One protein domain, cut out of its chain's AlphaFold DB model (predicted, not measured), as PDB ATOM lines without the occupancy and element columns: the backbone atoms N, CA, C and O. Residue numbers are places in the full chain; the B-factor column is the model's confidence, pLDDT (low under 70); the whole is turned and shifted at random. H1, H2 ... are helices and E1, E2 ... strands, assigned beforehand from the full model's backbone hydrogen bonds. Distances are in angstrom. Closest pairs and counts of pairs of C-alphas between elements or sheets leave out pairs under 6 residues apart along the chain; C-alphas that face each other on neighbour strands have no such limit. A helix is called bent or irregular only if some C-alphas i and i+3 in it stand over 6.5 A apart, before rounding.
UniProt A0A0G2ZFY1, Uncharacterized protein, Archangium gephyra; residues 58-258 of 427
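This is residues 58 to 258 of the 427 residues of an uncharacterized protein of Archangium gephyra (UniProt A0A0G2ZFY1). Two five-stranded sheets stand partly face to face as a sandwich, with H1 and H5 covering the far face of one sheet, H2 on the far face of the other, and H6 at the opposite end from H2. There are 201 printed residues, with six named helices and ten named strands in the order E1 E2 E3 H1 E4 H2 E5 E6 H3 H4 E7 H5 E8 E9 E10 H6, class mixed. Both sheets are mixed, ordered E2 E3 E6 E7 E8 and E1 E9 E10 E4 E5. The whole is compact, radius of gyration of the C-alphas 16.8 A, spanning 50 by 39 by 34 A.

One sheet runs E2, residues 70 to 73, E3, 78 to 82, E6, 135 to 141, E7, 174 to 180, E8, 203 to 205. E2 and E3 form an antiparallel hairpin (N 72 to O 80, 2.9 A); E3 and E6, E6 and E7, E7 and E8 are parallel, with N 81 to O 138, N 139 to O 177 and N 204 to O 178 each 2.8 A. H1, residues 90 to 104, is on it at height 9.3 A; H5, 182 to 197, on the same face at 8.1 A, making two layers, helices on one face of a sheet. H5 is irregular: C-alphas 183 and 186 are 9.0 A apart. E6, H3 (143 to 150), H4 (153 to 168), E7 and likewise E7, H5, E8 are strand-helix-strand units, parallel neighbours with helices between, crossovers right-handed. H4 touches H1 at a shallow tilt of 16 degrees, C-alphas of Val 91 and Ser 155 5.4 A apart. H6, 244 to 257, touches H5 only at their ends, C-alphas of Gly 197 and Leu 245 5.8 A apart. The strongly twisted second sheet runs E1, 58 to 62, E9, 214 to 220, E10, 226 to 230, E4, 111 to 114, E5, 130 to 133; N 59 to O 218 is 2.8 A, N 228 to O 112 2.9 A. H2, 120 to 124, is on it over E10. Every O i to N i+4 pair is within range in H1, H3, H4, H6; H5 has 10 of 12, H2 0 of 1 but 2 of 2 O i to N i+3.

E1 begins at C-alpha 58 (25.084, 16.038, -11.001); H6 ends at C-alpha 257 (67.666, 9.536, 5.432). H4 is 22.0 A, H5 21.3 A, E6 19.8 A.

The printed part has no cut. The E10 to H6 link is long, 13 residues. Residues 108, 115 to 119 and 170 to 172 have pLDDT under 70.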
ATOM      1  N   LEU A  58      23.833  15.954 -10.255       92.12
ATOM      2  CA  LEU A  58      25.084  16.038 -11.001       92.12
ATOM      3  C   LEU A  58      25.799  17.338 -10.632       92.12
ATOM      4  O   LEU A  58      25.225  18.419 -10.771       92.12
ATOM      5  N   ILE A  59      27.046  17.233 -10.193       93.06
ATOM      6  CA  ILE A  59      27.959  18.358 -10.020       93.06
ATOM      7  C   ILE A  59      29.015  18.263 -11.117       93.06
ATOM      8  O   ILE A  59      29.789  17.310 -11.177       93.06
ATOM      9  N   SER A  60      29.034  19.260 -11.992       91.69
ATOM     10  CA  SER A  60      30.079  19.438 -12.996       91.69
ATOM     11  C   SER A  60      31.182  20.299 -12.408       91.69
ATOM     12  O   SER A  60      30.899  21.395 -11.923       91.69
ATOM     13  N   VAL A  61      32.424  19.828 -12.461       92.56
ATOM     14  CA  VAL A  61      33.553  20.562 -11.892       92.56
ATOM     15  C   VAL A  61      34.501  21.009 -12.991       92.56
ATOM     16  O   VAL A  61      35.119  20.194 -13.682       92.56
ATOM     17  N   SER A  62      34.591  22.324 -13.146       92.06
ATOM     18  CA  SER A  62      35.437  23.006 -14.121       92.06
ATOM     19  C   SER A  62      36.821  23.312 -13.573       92.06
ATOM     20  O   SER A  62      37.018  23.422 -12.359       92.06
ATOM     21  N   VAL A  63      37.783  23.474 -14.484       87.38
ATOM     22  CA  VAL A  63      39.067  24.089 -14.144       87.38
ATOM     23  C   VAL A  63      38.805  25.446 -13.482       87.38
ATOM     24  O   VAL A  63      38.081  26.260 -14.057       87.38
ATOM     25  N   PRO A  64      39.392  25.720 -12.307       83.75
ATOM     26  CA  PRO A  64      39.277  27.031 -11.692       83.75
ATOM     27  C   PRO A  64      39.909  28.089 -12.601       83.75
ATOM     28  O   PRO A  64      41.073  27.961 -12.978       83.75
ATOM     29  N   GLU A  65      39.179  29.160 -12.907       82.19
ATOM     30  CA  GLU A  65      39.710  30.325 -13.638       82.19
ATOM     31  C   GLU A  65      40.567  31.239 -12.742       82.19
ATOM     32  O   GLU A  65      40.807  32.411 -13.046       82.19
ATOM     33  N   ASP A  66      41.037  30.702 -11.616       83.06
ATOM     34  CA  ASP A  66      41.849  31.426 -10.664       83.06
ATOM     35  C   ASP A  66      43.156  31.850 -11.321       83.06
ATOM     36  O   ASP A  66      43.909  31.065 -11.906       83.06
ATOM     37  N   LEU A  67      43.462  33.136 -11.186       83.81
ATOM     38  CA  LEU A  67      44.751  33.632 -11.625       83.81
ATOM     39  C   LEU A  67      45.865  32.979 -10.779       83.81
ATOM     40  O   LEU A  67      46.962  32.733 -11.284       83.81
ATOM     41  N   ALA A  68      45.625  32.833  -9.472       88.94
ATOM     42  CA  ALA A  68      46.597  32.350  -8.493       88.94
ATOM     43  C   ALA A  68      46.410  30.848  -8.249       88.94
ATOM     44  O   ALA A  68      45.315  30.336  -8.479       88.94
ATOM     45  N   PRO A  69      47.435  30.147  -7.750       90.75
ATOM     46  CA  PRO A  69      47.288  28.738  -7.425       90.75
ATOM     47  C   PRO A  69      46.210  28.508  -6.360       90.75
ATOM     48  O   PRO A  69      46.141  29.219  -5.351       90.75
ATOM     49  N   SER A  70      45.362  27.505  -6.575       92.06
ATOM     50  CA  SER A  70      44.202  27.229  -5.728       92.06
ATOM     51  C   SER A  70      43.976  25.735  -5.512       92.06
ATOM     52  O   SER A  70      44.470  24.886  -6.256       92.06
ATOM     53  N   MET A  71      43.242  25.418  -4.443       91.81
ATOM     54  CA  MET A  71      42.782  24.065  -4.150       91.81
ATOM     55  C   MET A  71      41.294  24.099  -3.852       91.81
ATOM     56  O   MET A  71      40.874  24.793  -2.927       91.81
ATOM     57  N   ASN A  72      40.531  23.318  -4.607       91.19
ATOM     58  CA  ASN A  72      39.106  23.126  -4.395       91.19
ATOM     59  C   ASN A  72      38.862  21.700  -3.911       91.19
ATOM     60  O   ASN A  72      39.276  20.733  -4.553       91.19
ATOM     61  N   PHE A  73      38.211  21.579  -2.758       89.88
ATOM     62  CA  PHE A  73      37.914  20.300  -2.122       89.88
ATOM     63  C   PHE A  73      36.457  19.942  -2.372       89.88
ATOM     64  O   PHE A  73      35.561  20.710  -2.024       89.88
ATOM     65  N   LEU A  74      36.233  18.779  -2.968       89.38
ATOM     66  CA  LEU A  74      34.903  18.284  -3.280       89.38
ATOM     67  C   LEU A  74      34.377  17.380  -2.167       89.38
ATOM     68  O   LEU A  74      35.145  16.769  -1.412       89.38
ATOM     69  N   GLU A  75      33.051  17.278  -2.074       81.69
ATOM     70  CA  GLU A  75      32.386  16.446  -1.069       81.69
ATOM     71  C   GLU A  75      32.801  14.982  -1.201       81.69
ATOM     72  O   GLU A  75      33.093  14.345  -0.183       81.69
ATOM     73  N   GLY A  76      32.947  14.501  -2.444       78.75
ATOM     74  CA  GLY A  76      33.373  13.143  -2.771       78.75
ATOM     75  C   GLY A  76      34.780  12.776  -2.296       78.75
ATOM     76  O   GLY A  76      35.161  11.616  -2.398       78.75
ATOM     77  N   GLY A  77      35.555  13.719  -1.746       84.44
ATOM     78  CA  GLY A  77      36.918  13.472  -1.274       84.44
ATOM     79  C   GLY A  77      37.970  13.598  -2.374       84.44
ATOM     80  O   GLY A  77      39.064  13.055  -2.228       84.44
ATOM     81  N   ILE A  78      37.654  14.316  -3.454       90.25
ATOM     82  CA  ILE A  78      38.595  14.689  -4.514       90.25
ATOM     83  C   ILE A  78      39.081  16.117  -4.271       90.25
ATOM     84  O   ILE A  78      38.311  17.011  -3.926       90.25
ATOM     85  N   CYS A  79      40.375  16.332  -4.473       91.94
ATOM     86  CA  CYS A  79      40.979  17.651  -4.467       91.94
ATOM     87  C   CYS A  79      41.350  18.065  -5.894       91.94
ATOM     88  O   CYS A  79      42.036  17.320  -6.588       91.94
ATOM     89  N   ILE A  80      40.978  19.273  -6.310       93.50
ATOM     90  CA  ILE A  80      41.450  19.879  -7.558       93.50
ATOM     91  C   ILE A  80      42.470  20.951  -7.207       93.50
ATOM     92  O   ILE A  80      42.122  21.957  -6.595       93.50
ATOM     93  N   ALA A  81      43.721  20.725  -7.590       93.06
ATOM     94  CA  ALA A  81      44.825  21.656  -7.431       93.06
ATOM     95  C   ALA A  81      45.114  22.338  -8.775       93.06
ATOM     96  O   ALA A  81      45.551  21.694  -9.729       93.06
ATOM     97  N   SER A  82      44.877  23.645  -8.853       93.31
ATOM     98  CA  SER A  82      45.231  24.463 -10.014       93.31
ATOM     99  C   SER A  82      46.513  25.231  -9.728       93.31
ATOM    100  O   SER A  82      46.648  25.849  -8.672       93.31
ATOM    101  N   LEU A  83      47.441  25.242 -10.687       88.69
ATOM    102  CA  LEU A  83      48.637  26.091 -10.636       88.69
ATOM    103  C   LEU A  83      48.365  27.525 -11.129       88.69
ATOM    104  O   LEU A  83      49.290  28.326 -11.272       88.69
ATOM    105  N   GLY A  84      47.102  27.858 -11.412       91.12
ATOM    106  CA  GLY A  84      46.693  29.172 -11.890       91.12
ATOM    107  C   GLY A  84      47.365  29.546 -13.212       91.12
ATOM    108  O   GLY A  84      47.508  28.727 -14.121       91.12
ATOM    109  N   GLN A  85      47.779  30.806 -13.330       89.88
ATOM    110  CA  GLN A  85      48.358  31.379 -14.549       89.88
ATOM    111  C   GLN A  85      49.893  31.526 -14.497       89.88
ATOM    112  O   GLN A  85      50.464  32.178 -15.369       89.88
ATOM    113  N   GLY A  86      50.560  30.924 -13.504       85.88
ATOM    114  CA  GLY A  86      52.008  31.044 -13.292       85.88
ATOM    115  C   GLY A  86      52.440  32.401 -12.732       85.88
ATOM    116  O   GLY A  86      51.744  33.403 -12.903       85.88
ATOM    117  N   SER A  87      53.588  32.433 -12.054       90.38
ATOM    118  CA  SER A  87      54.118  33.609 -11.352       90.38
ATOM    119  C   SER A  87      55.652  33.657 -11.360       90.38
ATOM    120  O   SER A  87      56.293  32.751 -11.892       90.38
ATOM    121  N   ASP A  88      56.245  34.707 -10.779       88.44
ATOM    122  CA  ASP A  88      57.680  34.754 -10.462       88.44
ATOM    123  C   ASP A  88      58.039  34.113  -9.105       88.44
ATOM    124  O   ASP A  88      59.191  34.172  -8.681       88.44
ATOM    125  N   GLU A  89      57.087  33.428  -8.458       87.81
ATOM    126  CA  GLU A  89      57.285  32.661  -7.216       87.81
ATOM    127  C   GLU A  89      56.725  31.234  -7.285       87.81
ATOM    128  O   GLU A  89      56.073  30.770  -6.344       87.81
ATOM    129  N   PRO A  90      56.973  30.475  -8.366       80.94
ATOM    130  CA  PRO A  90      56.320  29.185  -8.537       80.94
ATOM    131  C   PRO A  90      56.664  28.187  -7.424       80.94
ATOM    132  O   PRO A  90      55.837  27.342  -7.108       80.94
ATOM    133  N   VAL A  91      57.845  28.280  -6.798       81.06
ATOM    134  CA  VAL A  91      58.219  27.401  -5.673       81.06
ATOM    135  C   VAL A  91      57.379  27.690  -4.433       81.06
ATOM    136  O   VAL A  91      56.744  26.777  -3.916       81.06
ATOM    137  N   GLU A  92      57.336  28.947  -3.978       84.69
ATOM    138  CA  GLU A  92      56.596  29.338  -2.770       84.69
ATOM    139  C   GLU A  92      55.089  29.089  -2.941       84.69
ATOM    140  O   GLU A  92      54.407  28.619  -2.022       84.69
ATOM    141  N   GLU A  93      54.557  29.364  -4.134       86.06
ATOM    142  CA  GLU A  93      53.154  29.110  -4.435       86.06
ATOM    143  C   GLU A  93      52.836  27.612  -4.455       86.06
ATOM    144  O   GLU A  93      51.837  27.200  -3.858       86.06
ATOM    145  N   VAL A  94      53.698  26.794  -5.076       77.75
ATOM    146  CA  VAL A  94      53.580  25.335  -5.013       77.75
ATOM    147  C   VAL A  94      53.604  24.911  -3.551       77.75
ATOM    148  O   VAL A  94      52.598  24.382  -3.104       77.75
ATOM    149  N   GLU A  95      54.643  25.236  -2.773       82.31
ATOM    150  CA  GLU A  95      54.762  24.924  -1.334       82.31
ATOM    151  C   GLU A  95      53.540  25.323  -0.502       82.31
ATOM    152  O   GLU A  95      53.147  24.618   0.433       82.31
ATOM    153  N   THR A  96      52.908  26.443  -0.837       85.94
ATOM    154  CA  THR A  96      51.670  26.889  -0.195       85.94
ATOM    155  C   THR A  96      50.494  25.967  -0.518       85.94
ATOM    156  O   THR A  96      49.736  25.618   0.393       85.94
ATOM    157  N   LEU A  97      50.347  25.522  -1.772       83.31
ATOM    158  CA  LEU A  97      49.387  24.468  -2.122       83.31
ATOM    159  C   LEU A  97      49.691  23.175  -1.358       83.31
ATOM    160  O   LEU A  97      48.782  22.546  -0.825       83.31
ATOM    161  N   LEU A  98      50.964  22.803  -1.224       75.94
ATOM    162  CA  LEU A  98      51.348  21.545  -0.574       75.94
ATOM    163  C   LEU A  98      50.965  21.535   0.907       75.94
ATOM    164  O   LEU A  98      50.403  20.559   1.399       75.94
ATOM    165  N   ARG A  99      51.184  22.648   1.614       83.56
ATOM    166  CA  ARG A  99      50.765  22.797   3.018       83.56
ATOM    167  C   ARG A  99      49.249  22.672   3.186       83.56
ATOM    168  O   ARG A  99      48.782  22.032   4.129       83.56
ATOM    169  N   LYS A 100      48.468  23.245   2.263       84.94
ATOM    170  CA  LYS A 100      47.001  23.089   2.243       84.94
ATOM    171  C   LYS A 100      46.597  21.636   1.978       84.94
ATOM    172  O   LYS A 100      45.678  21.127   2.619       84.94
ATOM    173  N   HIS A 101      47.316  20.957   1.091       80.31
ATOM    174  CA  HIS A 101      47.108  19.549   0.786       80.31
ATOM    175  C   HIS A 101      47.370  18.636   1.992       80.31
ATOM    176  O   HIS A 101      46.526  17.810   2.328       80.31
ATOM    177  N   GLU A 102      48.484  18.814   2.702       80.56
ATOM    178  CA  GLU A 102      48.805  18.030   3.904       80.56
ATOM    179  C   GLU A 102      47.758  18.179   5.016       80.56
ATOM    180  O   GLU A 102      47.468  17.220   5.735       80.56
ATOM    181  N   ALA A 103      47.159  19.366   5.153       81.44
ATOM    182  CA  ALA A 103      46.055  19.578   6.082       81.44
ATOM    183  C   ALA A 103      44.815  18.760   5.678       81.44
ATOM    184  O   ALA A 103      44.210  18.098   6.522       81.44
ATOM    185  N   TRP A 104      44.481  18.747   4.387       83.56
ATOM    186  CA  TRP A 104      43.362  17.976   3.839       83.56
ATOM    187  C   TRP A 104      43.558  16.457   3.954       83.56
ATOM    188  O   TRP A 104      42.615  15.721   4.263       83.56
ATOM    189  N   LEU A 105      44.795  15.978   3.795       78.81
ATOM    190  CA  LEU A 105      45.167  14.568   3.934       78.81
ATOM    191  C   LEU A 105      44.861  13.959   5.317       78.81
ATOM    192  O   LEU A 105      44.936  12.739   5.476       78.81
ATOM    193  N   LYS A 106      44.498  14.761   6.324       79.00
ATOM    194  CA  LYS A 106      44.122  14.276   7.661       79.00
ATOM    195  C   LYS A 106      42.660  13.813   7.776       79.00
ATOM    196  O   LYS A 106      42.373  13.060   8.696       79.00
ATOM    197  N   ASP A 107      41.763  14.193   6.856       75.69
ATOM    198  CA  ASP A 107      40.317  13.872   6.918       75.69
ATOM    199  C   ASP A 107      39.958  12.634   6.068       75.69
ATOM    200  O   ASP A 107      39.937  12.757   4.840       75.69
ATOM    201  N   PRO A 108      39.786  11.425   6.637       68.19
ATOM    202  CA  PRO A 108      39.634  10.194   5.863       68.19
ATOM    203  C   PRO A 108      38.302  10.158   5.106       68.19
ATOM    204  O   PRO A 108      37.237   9.997   5.694       68.19
ATOM    205  N   ARG A 109      38.376  10.207   3.773       77.56
ATOM    206  CA  ARG A 109      37.245   9.958   2.870       77.56
ATOM    207  C   ARG A 109      37.596   8.822   1.916       77.56
ATOM    208  O   ARG A 109      38.762   8.456   1.812       77.56
ATOM    209  N   ARG A 110      36.591   8.214   1.291       82.38
ATOM    210  CA  ARG A 110      36.759   7.234   0.210       82.38
ATOM    211  C   ARG A 110      35.959   7.727  -0.984       82.38
ATOM    212  O   ARG A 110      34.846   8.206  -0.803       82.38
ATOM    213  N   ILE A 111      36.528   7.578  -2.169       83.00
ATOM    214  CA  ILE A 111      35.937   7.988  -3.439       83.00
ATOM    215  C   ILE A 111      35.550   6.728  -4.206       83.00
ATOM    216  O   ILE A 111      36.379   5.833  -4.377       83.00
ATOM    217  N   SER A 112      34.330   6.686  -4.732       87.19
ATOM    218  CA  SER A 112      33.947   5.718  -5.761       87.19
ATOM    219  C   SER A 112      34.210   6.336  -7.129       87.19
ATOM    220  O   SER A 112      33.448   7.188  -7.581       87.19
ATOM    221  N   LEU A 113      35.309   5.948  -7.776       87.06
ATOM    222  CA  LEU A 113      35.694   6.466  -9.087       87.06
ATOM    223  C   LEU A 113      35.293   5.482 -10.184       87.06
ATOM    224  O   LEU A 113      35.544   4.288 -10.061       87.06
ATOM    225  N   VAL A 114      34.706   5.957 -11.273       84.62
ATOM    226  CA  VAL A 114      34.331   5.088 -12.399       84.62
ATOM    227  C   VAL A 114      35.545   4.755 -13.259       84.62
ATOM    228  O   VAL A 114      36.441   5.586 -13.436       84.62
ATOM    229  N   SER A 115      35.594   3.526 -13.780       68.38
ATOM    230  CA  SER A 115      36.643   3.126 -14.720       68.38
ATOM    231  C   SER A 115      36.612   4.006 -15.979       68.38
ATOM    232  O   SER A 115      35.564   4.488 -16.407       68.38
ATOM    233  N   GLN A 116      37.785   4.255 -16.567       61.50
ATOM    234  CA  GLN A 116      38.002   5.307 -17.574       61.50
ATOM    235  C   GLN A 116      37.223   5.124 -18.897       61.50
ATOM    236  O   GLN A 116      37.279   6.007 -19.749       61.50
ATOM    237  N   GLU A 117      36.516   4.006 -19.077       57.12
ATOM    238  CA  GLU A 117      35.848   3.614 -20.324       57.12
ATOM    239  C   GLU A 117      34.316   3.761 -20.281       57.12
ATOM    240  O   GLU A 117      33.642   3.512 -21.281       57.12
ATOM    241  N   GLU A 118      33.729   4.156 -19.147       58.66
ATOM    242  CA  GLU A 118      32.273   4.264 -19.045       58.66
ATOM    243  C   GLU A 118      31.741   5.639 -19.480       58.66
ATOM    244  O   GLU A 118      32.196   6.694 -19.045       58.66
ATOM    245  N   HIS A 119      30.710   5.617 -20.330       67.69
ATOM    246  CA  HIS A 119      29.963   6.805 -20.742       67.69
ATOM    247  C   HIS A 119      29.283   7.473 -19.532       67.69
ATOM    248  O   HIS A 119      28.745   6.772 -18.678       67.69
ATOM    249  N   LEU A 120      29.201   8.812 -19.501       72.94
ATOM    250  CA  LEU A 120      28.596   9.599 -18.405       72.94
ATOM    251  C   LEU A 120      27.210   9.080 -17.969       72.94
ATOM    252  O   LEU A 120      26.874   9.069 -16.790       72.94
ATOM    253  N   LEU A 121      26.406   8.605 -18.924       72.56
ATOM    254  CA  LEU A 121      25.074   8.044 -18.661       72.56
ATOM    255  C   LEU A 121      25.101   6.801 -17.751       72.56
ATOM    256  O   LEU A 121      24.136   6.551 -17.032       72.56
ATOM    257  N   ARG A 122      26.200   6.035 -17.739       76.75
ATOM    258  CA  ARG A 122      26.360   4.862 -16.866       76.75
ATOM    259  C   ARG A 122      26.555   5.234 -15.402       76.75
ATOM    260  O   ARG A 122      26.204   4.425 -14.550       76.75
ATOM    261  N   LEU A 123      26.990   6.464 -15.103       79.38
ATOM    262  CA  LEU A 123      27.130   6.957 -13.726       79.38
ATOM    263  C   LEU A 123      25.804   6.925 -12.950       79.38
ATOM    264  O   LEU A 123      25.805   6.805 -11.729       79.38
ATOM    265  N   PHE A 124      24.675   7.016 -13.659       82.56
ATOM    266  CA  PHE A 124      23.340   6.966 -13.063       82.56
ATOM    267  C   PHE A 124      22.765   5.542 -12.958       82.56
ATOM    268  O   PHE A 124      21.745   5.336 -12.297       82.56
ATOM    269  N   GLY A 125      23.391   4.551 -13.605       80.31
ATOM    270  CA  GLY A 125      22.929   3.163 -13.624       80.31
ATOM    271  C   GLY A 125      23.056   2.482 -12.256       80.31
ATOM    272  O   GLY A 125      23.810   2.946 -11.407       80.31
ATOM    273  N   PRO A 126      22.333   1.381 -11.985       75.69
ATOM    274  CA  PRO A 126      22.317   0.741 -10.664       75.69
ATOM    275  C   PRO A 126      23.707   0.283 -10.190       75.69
ATOM    276  O   PRO A 126      24.016   0.460  -9.012       75.69
ATOM    277  N   SER A 127      24.561  -0.185 -11.109       78.44
ATOM    278  CA  SER A 127      25.878  -0.761 -10.798       78.44
ATOM    279  C   SER A 127      26.958  -0.324 -11.804       78.44
ATOM    280  O   SER A 127      27.338  -1.127 -12.659       78.44
ATOM    281  N   PRO A 128      27.441   0.932 -11.763       81.88
ATOM    282  CA  PRO A 128      28.583   1.345 -12.576       81.88
ATOM    283  C   PRO A 128      29.849   0.602 -12.136       81.88
ATOM    284  O   PRO A 128      30.010   0.276 -10.953       81.88
ATOM    285  N   SER A 129      30.767   0.351 -13.069       82.38
ATOM    286  CA  SER A 129      32.048  -0.287 -12.749       82.38
ATOM    287  C   SER A 129      32.937   0.726 -12.032       82.38
ATOM    288  O   SER A 129      33.632   1.529 -12.658       82.38
ATOM    289  N   THR A 130      32.888   0.716 -10.700       85.50
ATOM    290  CA  THR A 130      33.635   1.656  -9.859       85.50
ATOM    291  C   THR A 130      34.819   0.997  -9.167       85.50
ATOM    292  O   THR A 130      34.782  -0.169  -8.777       85.50
ATOM    293  N   VAL A 131      35.882   1.774  -9.001       86.75
ATOM    294  CA  VAL A 131      37.026   1.470  -8.154       86.75
ATOM    295  C   VAL A 131      36.943   2.387  -6.945       86.75
ATOM    296  O   VAL A 131      36.910   3.612  -7.076       86.75
ATOM    297  N   VAL A 132      36.919   1.793  -5.755       87.25
ATOM    298  CA  VAL A 132      36.981   2.563  -4.514       87.25
ATOM    299  C   VAL A 132      38.436   2.905  -4.240       87.25
ATOM    300  O   VAL A 132      39.251   2.031  -3.945       87.25
ATOM    301  N   ILE A 133      38.753   4.188  -4.333       86.19
ATOM    302  CA  ILE A 133      40.080   4.727  -4.048       86.19
ATOM    303  C   ILE A 133      39.980   5.585  -2.790       86.19
ATOM    304  O   ILE A 133      38.941   6.194  -2.542       86.19
ATOM    305  N   PRO A 134      41.014   5.645  -1.942       82.44
ATOM    306  CA  PRO A 134      40.891   6.422  -0.722       82.44
ATOM    307  C   PRO A 134      40.899   7.913  -1.043       82.44
ATOM    308  O   PRO A 134      40.045   8.639  -0.558       82.44
ATOM    309  N   ARG A 135      41.819   8.389  -1.888       85.50
ATOM    310  CA  ARG A 135      41.917   9.814  -2.225       85.50
ATOM    311  C   ARG A 135      42.442  10.029  -3.632       85.50
ATOM    312  O   ARG A 135      43.255   9.242  -4.119       85.50
ATOM    313  N   ALA A 136      42.032  11.144  -4.224       89.88
ATOM    314  CA  ALA A 136      42.551  11.611  -5.493       89.88
ATOM    315  C   ALA A 136      42.844  13.111  -5.460       89.88
ATOM    316  O   ALA A 136      42.065  13.897  -4.915       89.88
ATOM    317  N   VAL A 137      43.951  13.489  -6.093       91.69
ATOM    318  CA  VAL A 137      44.254  14.876  -6.450       91.69
ATOM    319  C   VAL A 137      44.276  14.989  -7.964       91.69
ATOM    320  O   VAL A 137      44.907  14.183  -8.644       91.69
ATOM    321  N   ILE A 138      43.597  16.002  -8.480       94.12
ATOM    322  CA  ILE A 138      43.599  16.400  -9.880       94.12
ATOM    323  C   ILE A 138      44.452  17.662  -9.978       94.12
ATOM    324  O   ILE A 138      44.046  18.720  -9.503       94.12
ATOM    325  N   TRP A 139      45.632  17.552 -10.575       94.94
ATOM    326  CA  TRP A 139      46.508  18.680 -10.871       94.94
ATOM    327  C   TRP A 139      46.163  19.252 -12.236       94.94
ATOM    328  O   TRP A 139      46.162  18.513 -13.217       94.94
ATOM    329  N   VAL A 140      45.903  20.553 -12.318       95.25
ATOM    330  CA  VAL A 140      45.607  21.235 -13.581       95.25
ATOM    331  C   VAL A 140      46.744  22.180 -13.954       95.25
ATOM    332  O   VAL A 140      47.123  23.067 -13.186       95.25
ATOM    333  N   PHE A 141      47.262  21.990 -15.165       94.44
ATOM    334  CA  PHE A 141      48.355  22.746 -15.756       94.44
ATOM    335  C   PHE A 141      47.838  23.614 -16.904       94.44
ATOM    336  O   PHE A 141      47.419  23.095 -17.943       94.44
ATOM    337  N   SER A 142      47.917  24.934 -16.726       92.94
ATOM    338  CA  SER A 142      47.706  25.907 -17.800       92.94
ATOM    339  C   SER A 142      49.004  26.159 -18.580       92.94
ATOM    340  O   SER A 142      50.096  26.001 -18.018       92.94
ATOM    341  N   PRO A 143      48.944  26.626 -19.841       91.06
ATOM    342  CA  PRO A 143      50.145  26.892 -20.632       91.06
ATOM    343  C   PRO A 143      51.056  27.928 -19.978       91.06
ATOM    344  O   PRO A 143      52.276  27.827 -20.047       91.06
ATOM    345  N   ARG A 144      50.468  28.922 -19.306       89.25
ATOM    346  CA  ARG A 144      51.209  30.007 -18.654       89.25
ATOM    347  C   ARG A 144      51.886  29.547 -17.368       89.25
ATOM    348  O   ARG A 144      53.047  29.889 -17.151       89.25
ATOM    349  N   ALA A 145      51.211  28.718 -16.568       90.19
ATOM    350  CA  ALA A 145      51.840  28.067 -15.422       90.19
ATOM    351  C   ALA A 145      53.005  27.172 -15.865       90.19
ATOM    352  O   ALA A 145      54.080  27.227 -15.267       90.19
ATOM    353  N   LEU A 146      52.832  26.413 -16.953       92.00
ATOM    354  CA  LEU A 146      53.911  25.613 -17.529       92.00
ATOM    355  C   LEU A 146      55.069  26.474 -18.017       92.00
ATOM    356  O   LEU A 146      56.203  26.175 -17.671       92.00
ATOM    357  N   CYS A 147      54.819  27.556 -18.755       89.56
ATOM    358  CA  CYS A 147      55.881  28.479 -19.158       89.56
ATOM    359  C   CYS A 147      56.697  28.961 -17.952       89.56
ATOM    360  O   CYS A 147      57.918  28.827 -17.960       89.56
ATOM    361  N   ALA A 148      56.032  29.451 -16.901       86.56
ATOM    362  CA  ALA A 148      56.708  29.944 -15.702       86.56
ATOM    363  C   ALA A 148      57.548  28.857 -15.002       86.56
ATOM    364  O   ALA A 148      58.685  29.109 -14.602       86.56
ATOM    365  N   LEU A 149      57.017  27.635 -14.891       89.00
ATOM    366  CA  LEU A 149      57.714  26.505 -14.271       89.00
ATOM    367  C   LEU A 149      58.906  26.021 -15.102       89.00
ATOM    368  O   LEU A 149      59.995  25.821 -14.571       89.00
ATOM    369  N   LEU A 150      58.703  25.842 -16.405       91.44
ATOM    370  CA  LEU A 150      59.693  25.287 -17.328       91.44
ATOM    371  C   LEU A 150      60.817  26.292 -17.638       91.44
ATOM    372  O   LEU A 150      61.905  25.884 -18.028       91.44
ATOM    373  N   MET A 151      60.601  27.593 -17.423       87.44
ATOM    374  CA  MET A 151      61.655  28.611 -17.519       87.44
ATOM    375  C   MET A 151      62.709  28.520 -16.409       87.44
ATOM    376  O   MET A 151      63.816  29.030 -16.579       87.44
ATOM    377  N   MET A 152      62.385  27.903 -15.271       85.31
ATOM    378  CA  MET A 152      63.253  27.861 -14.095       85.31
ATOM    379  C   MET A 152      63.475  26.412 -13.646       85.31
ATOM    380  O   MET A 152      62.674  25.884 -12.870       85.31
ATOM    381  N   PRO A 153      64.581  25.759 -14.063       89.62
ATOM    382  CA  PRO A 153      64.852  24.359 -13.727       89.62
ATOM    383  C   PRO A 153      64.815  24.052 -12.224       89.62
ATOM    384  O   PRO A 153      64.354  22.985 -11.831       89.62
ATOM    385  N   ALA A 154      65.245  24.991 -11.373       85.50
ATOM    386  CA  ALA A 154      65.163  24.843  -9.919       85.50
ATOM    387  C   ALA A 154      63.707  24.755  -9.420       85.50
ATOM    388  O   ALA A 154      63.392  23.917  -8.575       85.50
ATOM    389  N   SER A 155      62.811  25.569  -9.981       83.62
ATOM    390  CA  SER A 155      61.386  25.564  -9.640       83.62
ATOM    391  C   SER A 155      60.694  24.288 -10.100       83.62
ATOM    392  O   SER A 155      59.935  23.677  -9.347       83.62
ATOM    393  N   LEU A 156      61.006  23.843 -11.319       92.06
ATOM    394  CA  LEU A 156      60.518  22.577 -11.853       92.06
ATOM    395  C   LEU A 156      61.003  21.383 -11.017       92.06
ATOM    396  O   LEU A 156      60.202  20.521 -10.664       92.06
ATOM    397  N   GLN A 157      62.287  21.357 -10.646       93.00
ATOM    398  CA  GLN A 157      62.856  20.347  -9.752       93.00
ATOM    399  C   GLN A 157      62.116  20.292  -8.407       93.00
ATOM    400  O   GLN A 157      61.781  19.203  -7.944       93.00
ATOM    401  N   ALA A 158      61.833  21.441  -7.784       88.12
ATOM    402  CA  ALA A 158      61.107  21.495  -6.514       88.12
ATOM    403  C   ALA A 158      59.691  20.899  -6.633       88.12
ATOM    404  O   ALA A 158      59.286  20.084  -5.798       88.12
ATOM    405  N   LEU A 159      58.966  21.231  -7.708       89.75
ATOM    406  CA  LEU A 159      57.647  20.661  -7.993       89.75
ATOM    407  C   LEU A 159      57.714  19.140  -8.206       89.75
ATOM    408  O   LEU A 159      56.957  18.399  -7.580       89.75
ATOM    409  N   LEU A 160      58.625  18.658  -9.057       94.44
ATOM    410  CA  LEU A 160      58.776  17.226  -9.343       94.44
ATOM    411  C   LEU A 160      59.150  16.441  -8.078       94.44
ATOM    412  O   LEU A 160      58.531  15.417  -7.785       94.44
ATOM    413  N   ARG A 161      60.089  16.957  -7.273       92.69
ATOM    414  CA  ARG A 161      60.453  16.378  -5.970       92.69
ATOM    415  C   ARG A 161      59.230  16.202  -5.079       92.69
ATOM    416  O   ARG A 161      59.079  15.171  -4.419       92.69
ATOM    417  N   HIS A 162      58.345  17.192  -5.067       86.94
ATOM    418  CA  HIS A 162      57.137  17.117  -4.270       86.94
ATOM    419  C   HIS A 162      56.134  16.084  -4.789       86.94
ATOM    420  O   HIS A 162      55.691  15.232  -4.020       86.94
ATOM    421  N   LEU A 163      55.797  16.123  -6.081       91.19
ATOM    422  CA  LEU A 163      54.846  15.179  -6.680       91.19
ATOM    423  C   LEU A 163      55.297  13.722  -6.487       91.19
ATOM    424  O   LEU A 163      54.474  12.836  -6.232       91.19
ATOM    425  N   TYR A 164      56.612  13.489  -6.531       93.19
ATOM    426  CA  TYR A 164      57.221  12.209  -6.184       93.19
ATOM    427  C   TYR A 164      56.985  11.837  -4.720       93.19
ATOM    428  O   TYR A 164      56.491  10.744  -4.456       93.19
ATOM    429  N   ARG A 165      57.281  12.728  -3.765       89.31
ATOM    430  CA  ARG A 165      57.077  12.452  -2.333       89.31
ATOM    431  C   ARG A 165      55.612  12.186  -1.996       89.31
ATOM    432  O   ARG A 165      55.335  11.295  -1.197       89.31
ATOM    433  N   LEU A 166      54.678  12.896  -2.634       85.06
ATOM    434  CA  LEU A 166      53.244  12.626  -2.492       85.06
ATOM    435  C   LEU A 166      52.886  11.201  -2.910       85.06
ATOM    436  O   LEU A 166      52.137  10.526  -2.212       85.06
ATOM    437  N   LYS A 167      53.446  10.735  -4.029       87.69
ATOM    438  CA  LYS A 167      53.257   9.365  -4.512       87.69
ATOM    439  C   LYS A 167      53.956   8.336  -3.615       87.69
ATOM    440  O   LYS A 167      53.407   7.267  -3.374       87.69
ATOM    441  N   ALA A 168      55.178   8.625  -3.175       85.69
ATOM    442  CA  ALA A 168      56.022   7.705  -2.414       85.69
ATOM    443  C   ALA A 168      55.607   7.576  -0.940       85.69
ATOM    444  O   ALA A 168      56.020   6.631  -0.267       85.69
ATOM    445  N   SER A 169      54.795   8.504  -0.423       77.31
ATOM    446  CA  SER A 169      54.326   8.487   0.962       77.31
ATOM    447  C   SER A 169      53.478   7.241   1.248       77.31
ATOM    448  O   SER A 169      52.270   7.202   1.023       77.31
ATOM    449  N   ALA A 170      54.124   6.217   1.816       53.78
ATOM    450  CA  ALA A 170      53.550   4.901   2.109       53.78
ATOM    451  C   ALA A 170      52.337   4.924   3.061       53.78
ATOM    452  O   ALA A 170      51.656   3.914   3.224       53.78
ATOM    453  N   ARG A 171      52.067   6.058   3.718       61.16
ATOM    454  CA  ARG A 171      50.973   6.188   4.688       61.16
ATOM    455  C   ARG A 171      49.609   6.392   4.033       61.16
ATOM    456  O   ARG A 171      48.605   6.204   4.716       61.16
ATOM    457  N   GLN A 172      49.546   6.801   2.765       61.12
ATOM    458  CA  GLN A 172      48.287   7.145   2.107       61.12
ATOM    459  C   GLN A 172      48.337   6.778   0.624       61.12
ATOM    460  O   GLN A 172      49.160   7.289  -0.125       61.12
ATOM    461  N   THR A 173      47.428   5.907   0.189       72.31
ATOM    462  CA  THR A 173      47.209   5.532  -1.215       72.31
ATOM    463  C   THR A 173      46.554   6.689  -1.985       72.31
ATOM    464  O   THR A 173      45.402   6.630  -2.400       72.31
ATOM    465  N   LEU A 174      47.280   7.797  -2.130       85.25
ATOM    466  CA  LEU A 174      46.854   8.946  -2.917       85.25
ATOM    467  C   LEU A 174      47.050   8.658  -4.406       85.25
ATOM    468  O   LEU A 174      48.170   8.404  -4.853       85.25
ATOM    469  N   ILE A 175      45.976   8.764  -5.183       89.25
ATOM    470  CA  ILE A 175      46.059   8.750  -6.644       89.25
ATOM    471  C   ILE A 175      46.193  10.184  -7.147       89.25
ATOM    472  O   ILE A 175      45.536  11.096  -6.646       89.25
ATOM    473  N   GLN A 176      47.063  10.399  -8.128       92.62
ATOM    474  CA  GLN A 176      47.285  11.718  -8.708       92.62
ATOM    475  C   GLN A 176      46.973  11.682 -10.203       92.62
ATOM    476  O   GLN A 176      47.561  10.888 -10.935       92.62
ATOM    477  N   TYR A 177      46.082  12.566 -10.639       94.31
ATOM    478  CA  TYR A 177      45.725  12.792 -12.037       94.31
ATOM    479  C   TYR A 177      46.333  14.110 -12.503       94.31
ATOM    480  O   TYR A 177      46.265  15.104 -11.783       94.31
ATOM    481  N   MET A 178      46.909  14.129 -13.701       96.19
ATOM    482  CA  MET A 178      47.549  15.315 -14.273       96.19
ATOM    483  C   MET A 178      46.764  15.750 -15.501       96.19
ATOM    484  O   MET A 178      46.646  14.980 -16.449       96.19
ATOM    485  N   PHE A 179      46.239  16.966 -15.494       96.44
ATOM    486  CA  PHE A 179      45.436  17.526 -16.570       96.44
ATOM    487  C   PHE A 179      46.132  18.703 -17.223       96.44
ATOM    488  O   PHE A 179      46.475  19.682 -16.565       96.44
ATOM    489  N   PHE A 180      46.279  18.618 -18.536       96.31
ATOM    490  CA  PHE A 180      46.797  19.684 -19.371       96.31
ATOM    491  C   PHE A 180      45.655  20.384 -20.092       96.31
ATOM    492  O   PHE A 180      44.798  19.739 -20.703       96.31
ATOM    493  N   GLU A 181      45.656  21.712 -20.048       94.12
ATOM    494  CA  GLU A 181      44.791  22.499 -20.922       94.12
ATOM    495  C   GLU A 181      45.155  22.253 -22.405       94.12
ATOM    496  O   GLU A 181      46.325  21.978 -22.708       94.12
ATOM    497  N   PRO A 182      44.188  22.305 -23.346       89.81
ATOM    498  CA  PRO A 182      44.410  21.862 -24.729       89.81
ATOM    499  C   PRO A 182      45.487  22.662 -25.479       89.81
ATOM    500  O   PRO A 182      46.145  22.151 -26.382       89.81
ATOM    501  N   ASP A 183      45.695  23.916 -25.089       89.44
ATOM    502  CA  ASP A 183      46.651  24.855 -25.667       89.44
ATOM    503  C   ASP A 183      48.073  24.738 -25.087       89.44
ATOM    504  O   ASP A 183      48.976  25.458 -25.515       89.44
ATOM    505  N   CYS A 184      48.323  23.791 -24.173       90.12
ATOM    506  CA  CYS A 184      49.666  23.524 -23.648       90.12
ATOM    507  C   CYS A 184      50.646  23.023 -24.726       90.12
ATOM    508  O   CYS A 184      51.858  23.214 -24.589       90.12
ATOM    509  N   GLY A 185      50.152  22.377 -25.790       91.31
ATOM    510  CA  GLY A 185      50.948  21.966 -26.952       91.31
ATOM    511  C   GLY A 185      52.269  21.253 -26.589       91.31
ATOM    512  O   GLY A 185      52.273  20.369 -25.727       91.31
ATOM    513  N   PRO A 186      53.413  21.635 -27.198       93.25
ATOM    514  CA  PRO A 186      54.718  21.035 -26.894       93.25
ATOM    515  C   PRO A 186      55.162  21.158 -25.427       93.25
ATOM    516  O   PRO A 186      55.867  20.281 -24.934       93.25
ATOM    517  N   LEU A 187      54.740  22.212 -24.714       93.75
ATOM    518  CA  LEU A 187      55.072  22.400 -23.295       93.75
ATOM    519  C   LEU A 187      54.411  21.321 -22.435       93.75
ATOM    520  O   LEU A 187      55.056  20.720 -21.575       93.75
ATOM    521  N   GLY A 188      53.133  21.045 -22.720       94.75
ATOM    522  CA  GLY A 188      52.378  19.974 -22.074       94.75
ATOM    523  C   GLY A 188      53.009  18.608 -22.321       94.75
ATOM    524  O   GLY A 188      53.160  17.829 -21.386       94.75
ATOM    525  N   MET A 189      53.476  18.348 -23.547       95.31
ATOM    526  CA  MET A 189      54.133  17.084 -23.893       95.31
ATOM    527  C   MET A 189      55.437  16.850 -23.132       95.31
ATOM    528  O   MET A 189      55.650  15.751 -22.618       95.31
ATOM    529  N   VAL A 190      56.301  17.863 -23.029       95.62
ATOM    530  CA  VAL A 190      57.544  17.754 -22.249       95.62
ATOM    531  C   VAL A 190      57.222  17.511 -20.777       95.62
ATOM    532  O   VAL A 190      57.724  16.550 -20.197       95.62
ATOM    533  N   MET A 191      56.324  18.305 -20.186       96.44
ATOM    534  CA  MET A 191      55.937  18.129 -18.785       96.44
ATOM    535  C   MET A 191      55.315  16.750 -18.526       96.44
ATOM    536  O   MET A 191      55.652  16.092 -17.545       96.44
ATOM    537  N   ALA A 192      54.458  16.263 -19.425       96.94
ATOM    538  CA  ALA A 192      53.859  14.940 -19.325       96.94
ATOM    539  C   ALA A 192      54.905  13.816 -19.333       96.94
ATOM    540  O   ALA A 192      54.805  12.890 -18.529       96.94
ATOM    541  N   ARG A 193      55.941  13.910 -20.180       96.75
ATOM    542  CA  ARG A 193      57.064  12.954 -20.172       96.75
ATOM    543  C   ARG A 193      57.808  12.975 -18.839       96.75
ATOM    544  O   ARG A 193      58.075  11.907 -18.298       96.75
ATOM    545  N   LEU A 194      58.088  14.157 -18.284       97.38
ATOM    546  CA  LEU A 194      58.744  14.284 -16.976       97.38
ATOM    547  C   LEU A 194      57.892  13.655 -15.858       97.38
ATOM    548  O   LEU A 194      58.400  12.886 -15.044       97.38
ATOM    549  N   LEU A 195      56.579  13.908 -15.854       96.88
ATOM    550  CA  LEU A 195      55.637  13.331 -14.886       96.88
ATOM    551  C   LEU A 195      55.556  11.801 -15.002       96.88
ATOM    552  O   LEU A 195      55.626  11.099 -13.990       96.88
ATOM    553  N   VAL A 196      55.480  11.261 -16.221       96.81
ATOM    554  CA  VAL A 196      55.490   9.807 -16.441       96.81
ATOM    555  C   VAL A 196      56.842   9.194 -16.065       96.81
ATOM    556  O   VAL A 196      56.855   8.111 -15.479       96.81
ATOM    557  N   GLY A 197      57.959   9.887 -16.301       96.50
ATOM    558  CA  GLY A 197      59.303   9.473 -15.872       96.50
ATOM    559  C   GLY A 197      59.489   9.474 -14.350       96.50
ATOM    560  O   GLY A 197      60.262   8.686 -13.809       96.50
ATOM    561  N   LEU A 198      58.703  10.284 -13.637       95.81
ATOM    562  CA  LEU A 198      58.529  10.242 -12.178       95.81
ATOM    563  C   LEU A 198      57.591   9.097 -11.723       95.81
ATOM    564  O   LEU A 198      57.416   8.804 -10.535       95.81
ATOM    565  N   GLY A 199      56.955   8.430 -12.686       94.62
ATOM    566  CA  GLY A 199      56.008   7.340 -12.517       94.62
ATOM    567  C   GLY A 199      54.575   7.784 -12.208       94.62
ATOM    568  O   GLY A 199      53.836   6.989 -11.622       94.62
ATOM    569  N   LEU A 200      54.186   9.013 -12.549       94.12
ATOM    570  CA  LEU A 200      52.806   9.507 -12.495       94.12
ATOM    571  C   LEU A 200      52.161   9.248 -13.861       94.12
ATOM    572  O   LEU A 200      52.399   9.985 -14.812       94.12
ATOM    573  N   ARG A 201      51.427   8.138 -13.986       90.75
ATOM    574  CA  ARG A 201      50.996   7.605 -15.292       90.75
ATOM    575  C   ARG A 201      49.659   8.149 -15.784       90.75
ATOM    576  O   ARG A 201      49.424   8.145 -16.987       90.75
ATOM    577  N   ASP A 202      48.807   8.627 -14.885       92.69
ATOM    578  CA  ASP A 202      47.486   9.147 -15.230       92.69
ATOM    579  C   ASP A 202      47.558  10.603 -15.712       92.69
ATOM    580  O   ASP A 202      47.098  11.538 -15.050       92.69
ATOM    581  N   VAL A 203      48.161  10.783 -16.887       95.38
ATOM    582  CA  VAL A 203      48.272  12.072 -17.567       95.38
ATOM    583  C   VAL A 203      47.203  12.212 -18.645       95.38
ATOM    584  O   VAL A 203      46.984  11.302 -19.443       95.38
ATOM    585  N   ARG A 204      46.532  13.362 -18.672       94.88
ATOM    586  CA  ARG A 204      45.362  13.641 -19.501       94.88
ATOM    587  C   ARG A 204      45.407  15.037 -20.104       94.88
ATOM    588  O   ARG A 204      45.997  15.953 -19.536       94.88
ATOM    589  N   THR A 205      44.697  15.205 -21.208       94.62
ATOM    590  CA  THR A 205      44.367  16.513 -21.782       94.62
ATOM    591  C   THR A 205      42.881  16.773 -21.596       94.62
ATOM    592  O   THR A 205      42.063  15.856 -21.712       94.62
ATOM    593  N   LEU A 206      42.526  18.018 -21.289       92.50
ATOM    594  CA  LEU A 206      41.128  18.434 -21.264       92.50
ATOM    595  C   LEU A 206      40.490  18.286 -22.643       92.50
ATOM    596  O   LEU A 206      41.160  18.349 -23.671       92.50
ATOM    597  N   ASP A 207      39.180  18.089 -22.636       90.19
ATOM    598  CA  ASP A 207      38.380  18.028 -23.848       90.19
ATOM    599  C   ASP A 207      38.400  19.404 -24.550       90.19
ATOM    600  O   ASP A 207      37.916  20.374 -23.961       90.19
ATOM    601  N   PRO A 208      38.997  19.532 -25.754       88.88
ATOM    602  CA  PRO A 208      39.073  20.811 -26.459       88.88
ATOM    603  C   PRO A 208      37.695  21.330 -26.882       88.88
ATOM    604  O   PRO A 208      37.540  22.537 -27.062       88.88
ATOM    605  N   ASP A 209      36.709  20.437 -26.993       88.75
ATOM    606  CA  ASP A 209      35.341  20.766 -27.383       88.75
ATOM    607  C   ASP A 209      34.447  21.073 -26.166       88.75
ATOM    608  O   ASP A 209      33.274  21.412 -26.332       88.75
ATOM    609  N   ASP A 210      34.974  20.989 -24.935       88.44
ATOM    610  CA  ASP A 210      34.253  21.377 -23.719       88.44
ATOM    611  C   ASP A 210      34.527  22.847 -23.353       88.44
ATOM    612  O   ASP A 210      35.542  23.143 -22.708       88.44
ATOM    613  N   PRO A 211      33.621  23.791 -23.678       86.38
ATOM    614  CA  PRO A 211      33.826  25.207 -23.381       86.38
ATOM    615  C   PRO A 211      33.877  25.489 -21.875       86.38
ATOM    616  O   PRO A 211      34.470  26.479 -21.456       86.38
ATOM    617  N   GLU A 212      33.284  24.616 -21.055       88.19
ATOM    618  CA  GLU A 212      33.305  24.729 -19.595       88.19
ATOM    619  C   GLU A 212      34.546  24.090 -18.966       88.19
ATOM    620  O   GLU A 212      34.703  24.154 -17.747       88.19
ATOM    621  N   ARG A 213      35.434  23.481 -19.768       90.88
ATOM    622  CA  ARG A 213      36.722  22.929 -19.320       90.88
ATOM    623  C   ARG A 213      36.553  22.002 -18.114       90.88
ATOM    624  O   ARG A 213      37.257  22.133 -17.110       90.88
ATOM    625  N   ARG A 214      35.564  21.108 -18.156       91.88
ATOM    626  CA  ARG A 214      35.258  20.237 -17.019       91.88
ATOM    627  C   ARG A 214      36.341  19.175 -16.882       91.88
ATOM    628  O   ARG A 214      36.759  18.573 -17.867       91.88
ATOM    629  N   VAL A 215      36.786  18.944 -15.652       92.50
ATOM    630  CA  VAL A 215      37.789  17.918 -15.306       92.50
ATOM    631  C   VAL A 215      37.146  16.685 -14.678       92.50
ATOM    632  O   VAL A 215      37.716  15.593 -14.697       92.50
ATOM    633  N   LEU A 216      35.955  16.853 -14.104       92.31
ATOM    634  CA  LEU A 216      35.284  15.842 -13.304       92.31
ATOM    635  C   LEU A 216      33.767  16.066 -13.295       92.31
ATOM    636  O   LEU A 216      33.293  17.203 -13.314       92.31
ATOM    637  N   PHE A 217      33.027  14.969 -13.175       91.56
ATOM    638  CA  PHE A 217      31.634  14.947 -12.748       91.56
ATOM    639  C   PHE A 217      31.489  14.179 -11.432       91.56
ATOM    640  O   PHE A 217      32.039  13.085 -11.306       91.56
ATOM    641  N   GLU A 218      30.717  14.712 -10.487       92.25
ATOM    642  CA  GLU A 218      30.243  13.975  -9.311       92.25
ATOM    643  C   GLU A 218      28.736  13.730  -9.430       92.25
ATOM    644  O   GLU A 218      27.944  14.656  -9.606       92.25
ATOM    645  N   VAL A 219      28.327  12.468  -9.339       92.19
ATOM    646  CA  VAL A 219      26.927  12.053  -9.274       92.19
ATOM    647  C   VAL A 219      26.615  11.659  -7.841       92.19
ATOM    648  O   VAL A 219      27.106  10.647  -7.341       92.19
ATOM    649  N   HIS A 220      25.777  12.455  -7.192       92.12
ATOM    650  CA  HIS A 220      25.207  12.145  -5.889       92.12
ATOM    651  C   HIS A 220      23.918  11.367  -6.111       92.12
ATOM    652  O   HIS A 220      23.008  11.835  -6.803       92.12
ATOM    653  N   ARG A 221      23.854  10.169  -5.542       90.50
ATOM    654  CA  ARG A 221      22.718   9.261  -5.674       90.50
ATOM    655  C   ARG A 221      21.743   9.411  -4.499       90.50
ATOM    656  O   ARG A 221      22.155   9.841  -3.419       90.50
ATOM    657  N   PRO A 222      20.472   8.994  -4.663       91.44
ATOM    658  CA  PRO A 222      19.488   8.996  -3.577       91.44
ATOM    659  C   PRO A 222      19.896   8.165  -2.352       91.44
ATOM    660  O   PRO A 222      19.435   8.440  -1.250       91.44
ATOM    661  N   ASP A 223      20.747   7.152  -2.538       90.00
ATOM    662  CA  ASP A 223      21.257   6.284  -1.468       90.00
ATOM    663  C   ASP A 223      22.425   6.904  -0.673       90.00
ATOM    664  O   ASP A 223      22.962   6.269   0.232       90.00
ATOM    665  N   GLY A 224      22.815   8.144  -0.994       87.81
ATOM    666  CA  GLY A 224      23.923   8.859  -0.361       87.81
ATOM    667  C   GLY A 224      25.297   8.569  -0.972       87.81
ATOM    668  O   GLY A 224      26.285   9.165  -0.546       87.81
ATOM    669  N   THR A 225      25.387   7.698  -1.982       88.00
ATOM    670  CA  THR A 225      26.649   7.409  -2.673       88.00
ATOM    671  C   THR A 225      27.053   8.578  -3.569       88.00
ATOM    672  O   THR A 225      26.241   9.084  -4.346       88.00
ATOM    673  N   VAL A 226      28.332   8.959  -3.516       89.25
ATOM    674  CA  VAL A 226      28.946   9.893  -4.470       89.25
ATOM    675  C   VAL A 226      29.837   9.109  -5.421       89.25
ATOM    676  O   VAL A 226      30.751   8.405  -4.991       89.25
ATOM    677  N   ILE A 227      29.550   9.219  -6.715       90.69
ATOM    678  CA  ILE A 227      30.308   8.569  -7.782       90.69
ATOM    679  C   ILE A 227      30.988   9.640  -8.623       90.69
ATOM    680  O   ILE A 227      30.334  10.549  -9.126       90.69
ATOM    681  N   ALA A 228      32.297   9.514  -8.794       90.69
ATOM    682  CA  ALA A 228      33.119  10.460  -9.525       90.69
ATOM    683  C   ALA A 228      33.547   9.888 -10.888       90.69
ATOM    684  O   ALA A 228      33.960   8.731 -10.986       90.69
ATOM    685  N   GLY A 229      33.479  10.702 -11.941       90.12
ATOM    686  CA  GLY A 229      33.937  10.359 -13.289       90.12
ATOM    687  C   GLY A 229      34.857  11.441 -13.845       90.12
ATOM    688  O   GLY A 229      34.467  12.605 -13.923       90.12
ATOM    689  N   LEU A 230      36.082  11.071 -14.228       90.69
ATOM    690  CA  LEU A 230      37.046  11.999 -14.830       90.69
ATOM    691  C   LEU A 230      36.626  12.358 -16.254       90.69
ATOM    692  O   LEU A 230      36.303  11.473 -17.047       90.69
ATOM    693  N   ARG A 231      36.713  13.642 -16.600       89.25
ATOM    694  CA  ARG A 231      36.550  14.124 -17.975       89.25
ATOM    695  C   ARG A 231      37.912  14.422 -18.581       89.25
ATOM    696  O   ARG A 231      38.792  14.864 -17.865       89.25
ATOM    697  N   GLY A 232      38.080  14.198 -19.882       87.94
ATOM    698  CA  GLY A 232      39.323  14.432 -20.623       87.94
ATOM    699  C   GLY A 232      40.006  13.131 -21.037       87.94
ATOM    700  O   GLY A 232      39.701  12.053 -20.524       87.94
ATOM    701  N   PHE A 233      40.934  13.231 -21.981       89.62
ATOM    702  CA  PHE A 233      41.488  12.085 -22.697       89.62
ATOM    703  C   PHE A 233      42.877  11.724 -22.170       89.62
ATOM    704  O   PHE A 233      43.673  12.635 -21.942       89.62
ATOM    705  N   PRO A 234      43.209  10.431 -22.001       91.56
ATOM    706  CA  PRO A 234      44.577  10.014 -21.721       91.56
ATOM    707  C   PRO A 234      45.546  10.579 -22.762       91.56
ATOM    708  O   PRO A 234      45.340  10.424 -23.970       91.56
ATOM    709  N   LEU A 235      46.604  11.237 -22.295       92.12
ATOM    710  CA  LEU A 235      47.609  11.818 -23.171       92.12
ATOM    711  C   LEU A 235      48.532  10.711 -23.683       92.12
ATOM    712  O   LEU A 235      49.241  10.062 -22.913       92.12
ATOM    713  N   LYS A 236      48.531  10.491 -24.999       90.62
ATOM    714  CA  LYS A 236      49.418   9.519 -25.641       90.62
ATOM    715  C   LYS A 236      50.816  10.117 -25.770       90.62
ATOM    716  O   LYS A 236      51.005  11.109 -26.467       90.62
ATOM    717  N   LEU A 237      51.787   9.507 -25.097       92.31
ATOM    718  CA  LEU A 237      53.193   9.877 -25.218       92.31
ATOM    719  C   LEU A 237      53.857   9.052 -26.320       92.31
ATOM    720  O   LEU A 237      53.699   7.834 -26.370       92.31
ATOM    721  N   GLU A 238      54.617   9.714 -27.186       88.38
ATOM    722  CA  GLU A 238      55.406   9.048 -28.220       88.38
ATOM    723  C   GLU A 238      56.772   8.603 -27.674       88.38
ATOM    724  O   GLU A 238      57.481   9.369 -27.017       88.38
ATOM    725  N   GLY A 239      57.170   7.370 -27.990       87.50
ATOM    726  CA  GLY A 239      58.471   6.813 -27.616       87.50
ATOM    727  C   GLY A 239      58.583   6.364 -26.155       87.50
ATOM    728  O   GLY A 239      57.652   6.473 -25.358       87.50
ATOM    729  N   ALA A 240      59.751   5.823 -25.807       88.00
ATOM    730  CA  ALA A 240      60.048   5.421 -24.438       88.00
ATOM    731  C   ALA A 240      60.205   6.654 -23.532       88.00
ATOM    732  O   ALA A 240      60.770   7.675 -23.937       88.00
ATOM    733  N   VAL A 241      59.707   6.540 -22.299       92.12
ATOM    734  CA  VAL A 241      59.897   7.537 -21.242       92.12
ATOM    735  C   VAL A 241      60.966   7.020 -20.289       92.12
ATOM    736  O   VAL A 241      60.847   5.916 -19.761       92.12
ATOM    737  N   GLU A 242      62.016   7.813 -20.089       92.75
ATOM    738  CA  GLU A 242      63.108   7.479 -19.179       92.75
ATOM    739  C   GLU A 242      62.669   7.593 -17.715       92.75
ATOM    740  O   GLU A 242      61.947   8.511 -17.330       92.75
ATOM    741  N   ASP A 243      63.158   6.687 -16.872       95.56
ATOM    742  CA  ASP A 243      62.864   6.637 -15.435       95.56
ATOM    743  C   ASP A 243      63.870   7.424 -14.573       95.56
ATOM    744  O   ASP A 243      63.903   7.272 -13.349       95.56
ATOM    745  N   PHE A 244      64.722   8.245 -15.198       97.69
ATOM    746  CA  PHE A 244      65.803   8.972 -14.526       97.69
ATOM    747  C   PHE A 244      65.294   9.766 -13.316       97.69
ATOM    748  O   PHE A 244      65.867   9.671 -12.230       97.69
ATOM    749  N   LEU A 245      64.184  10.496 -13.481       97.62
ATOM    750  CA  LEU A 245      63.592  11.303 -12.415       97.62
ATOM    751  C   LEU A 245      63.114  10.455 -11.233       97.62
ATOM    752  O   LEU A 245      63.269  10.865 -10.084       97.62
ATOM    753  N   LEU A 246      62.559   9.268 -11.484       97.50
ATOM    754  CA  LEU A 246      62.196   8.345 -10.415       97.50
ATOM    755  C   LEU A 246      63.446   7.854  -9.673       97.50
ATOM    756  O   LEU A 246      63.492   7.930  -8.445       97.50
ATOM    757  N   ARG A 247      64.476   7.406 -10.402       98.06
ATOM    758  CA  ARG A 247      65.723   6.899  -9.807       98.06
ATOM    759  C   ARG A 247      66.435   7.955  -8.964       98.06
ATOM    760  O   ARG A 247      66.747   7.688  -7.804       98.06
ATOM    761  N   VAL A 248      66.622   9.168  -9.492       98.19
ATOM    762  CA  VAL A 248      67.306  10.249  -8.762       98.19
ATOM    763  C   VAL A 248      66.541  10.637  -7.494       98.19
ATOM    764  O   VAL A 248      67.155  10.891  -6.463       98.19
ATOM    765  N   ASN A 249      65.205  10.622  -7.521       98.00
ATOM    766  CA  ASN A 249      64.392  10.943  -6.350       98.00
ATOM    767  C   ASN A 249      64.439   9.858  -5.263       98.00
ATOM    768  O   ASN A 249      64.492  10.193  -4.078       98.00
ATOM    769  N   VAL A 250      64.501   8.582  -5.649       97.38
ATOM    770  CA  VAL A 250      64.745   7.474  -4.710       97.38
ATOM    771  C   VAL A 250      66.124   7.616  -4.058       97.38
ATOM    772  O   VAL A 250      66.252   7.487  -2.842       97.38
ATOM    773  N   GLU A 251      67.160   7.935  -4.834       98.19
ATOM    774  CA  GLU A 251      68.506   8.155  -4.291       98.19
ATOM    775  C   GLU A 251      68.578   9.377  -3.364       98.19
ATOM    776  O   GLU A 251      69.284   9.344  -2.353       98.19
ATOM    777  N   LYS A 252      67.820  10.441  -3.664       98.19
ATOM    778  CA  LYS A 252      67.701  11.621  -2.795       98.19
ATOM    779  C   LYS A 252      67.075  11.274  -1.449       98.19
ATOM    780  O   LYS A 252      67.624  11.680  -0.431       98.19
ATOM    781  N   ASP A 253      65.997  10.483  -1.422       97.44
ATOM    782  CA  ASP A 253      65.399  10.010  -0.161       97.44
ATOM    783  C   ASP A 253      66.417   9.233   0.685       97.44
ATOM    784  O   ASP A 253      66.519   9.433   1.894       97.44
ATOM    785  N   GLN A 254      67.213   8.369   0.049       97.75
ATOM    786  CA  GLN A 254      68.252   7.597   0.735       97.75
ATOM    787  C   GLN A 254      69.400   8.476   1.250       97.75
ATOM    788  O   GLN A 254      69.973   8.188   2.301       97.75
ATOM    789  N   ALA A 255      69.792   9.513   0.508       97.81
ATOM    790  CA  ALA A 255      70.805  10.473   0.945       97.81
ATOM    791  C   ALA A 255      70.301  11.309   2.134       97.81
ATOM    792  O   ALA A 255      71.003  11.425   3.137       97.81
ATOM    793  N   GLU A 256      69.064  11.806   2.064       96.94
ATOM    794  CA  GLU A 256      68.406  12.546   3.146       96.94
ATOM    795  C   GLU A 256      68.267  11.701   4.416       96.94
ATOM    796  O   GLU A 256      68.652  12.152   5.492       96.94
ATOM    797  N   ALA A 257      67.803  10.451   4.298       96.81
ATOM    798  CA  ALA A 257      67.666   9.536   5.432       96.81
ATOM    799  C   ALA A 257      69.008   9.224   6.125       96.81
ATOM    800  O   ALA A 257      69.031   8.907   7.312       96.81
ATOM    801  N   ARG A 258      70.128   9.327   5.394       97.88
ATOM    802  CA  ARG A 258      71.495   9.152   5.915       97.88
ATOM    803  C   ARG A 258      72.151  10.458   6.379       97.88
ATOM    804  O   ARG A 258      73.252  10.405   6.914       97.88
TER     805      ARG A 258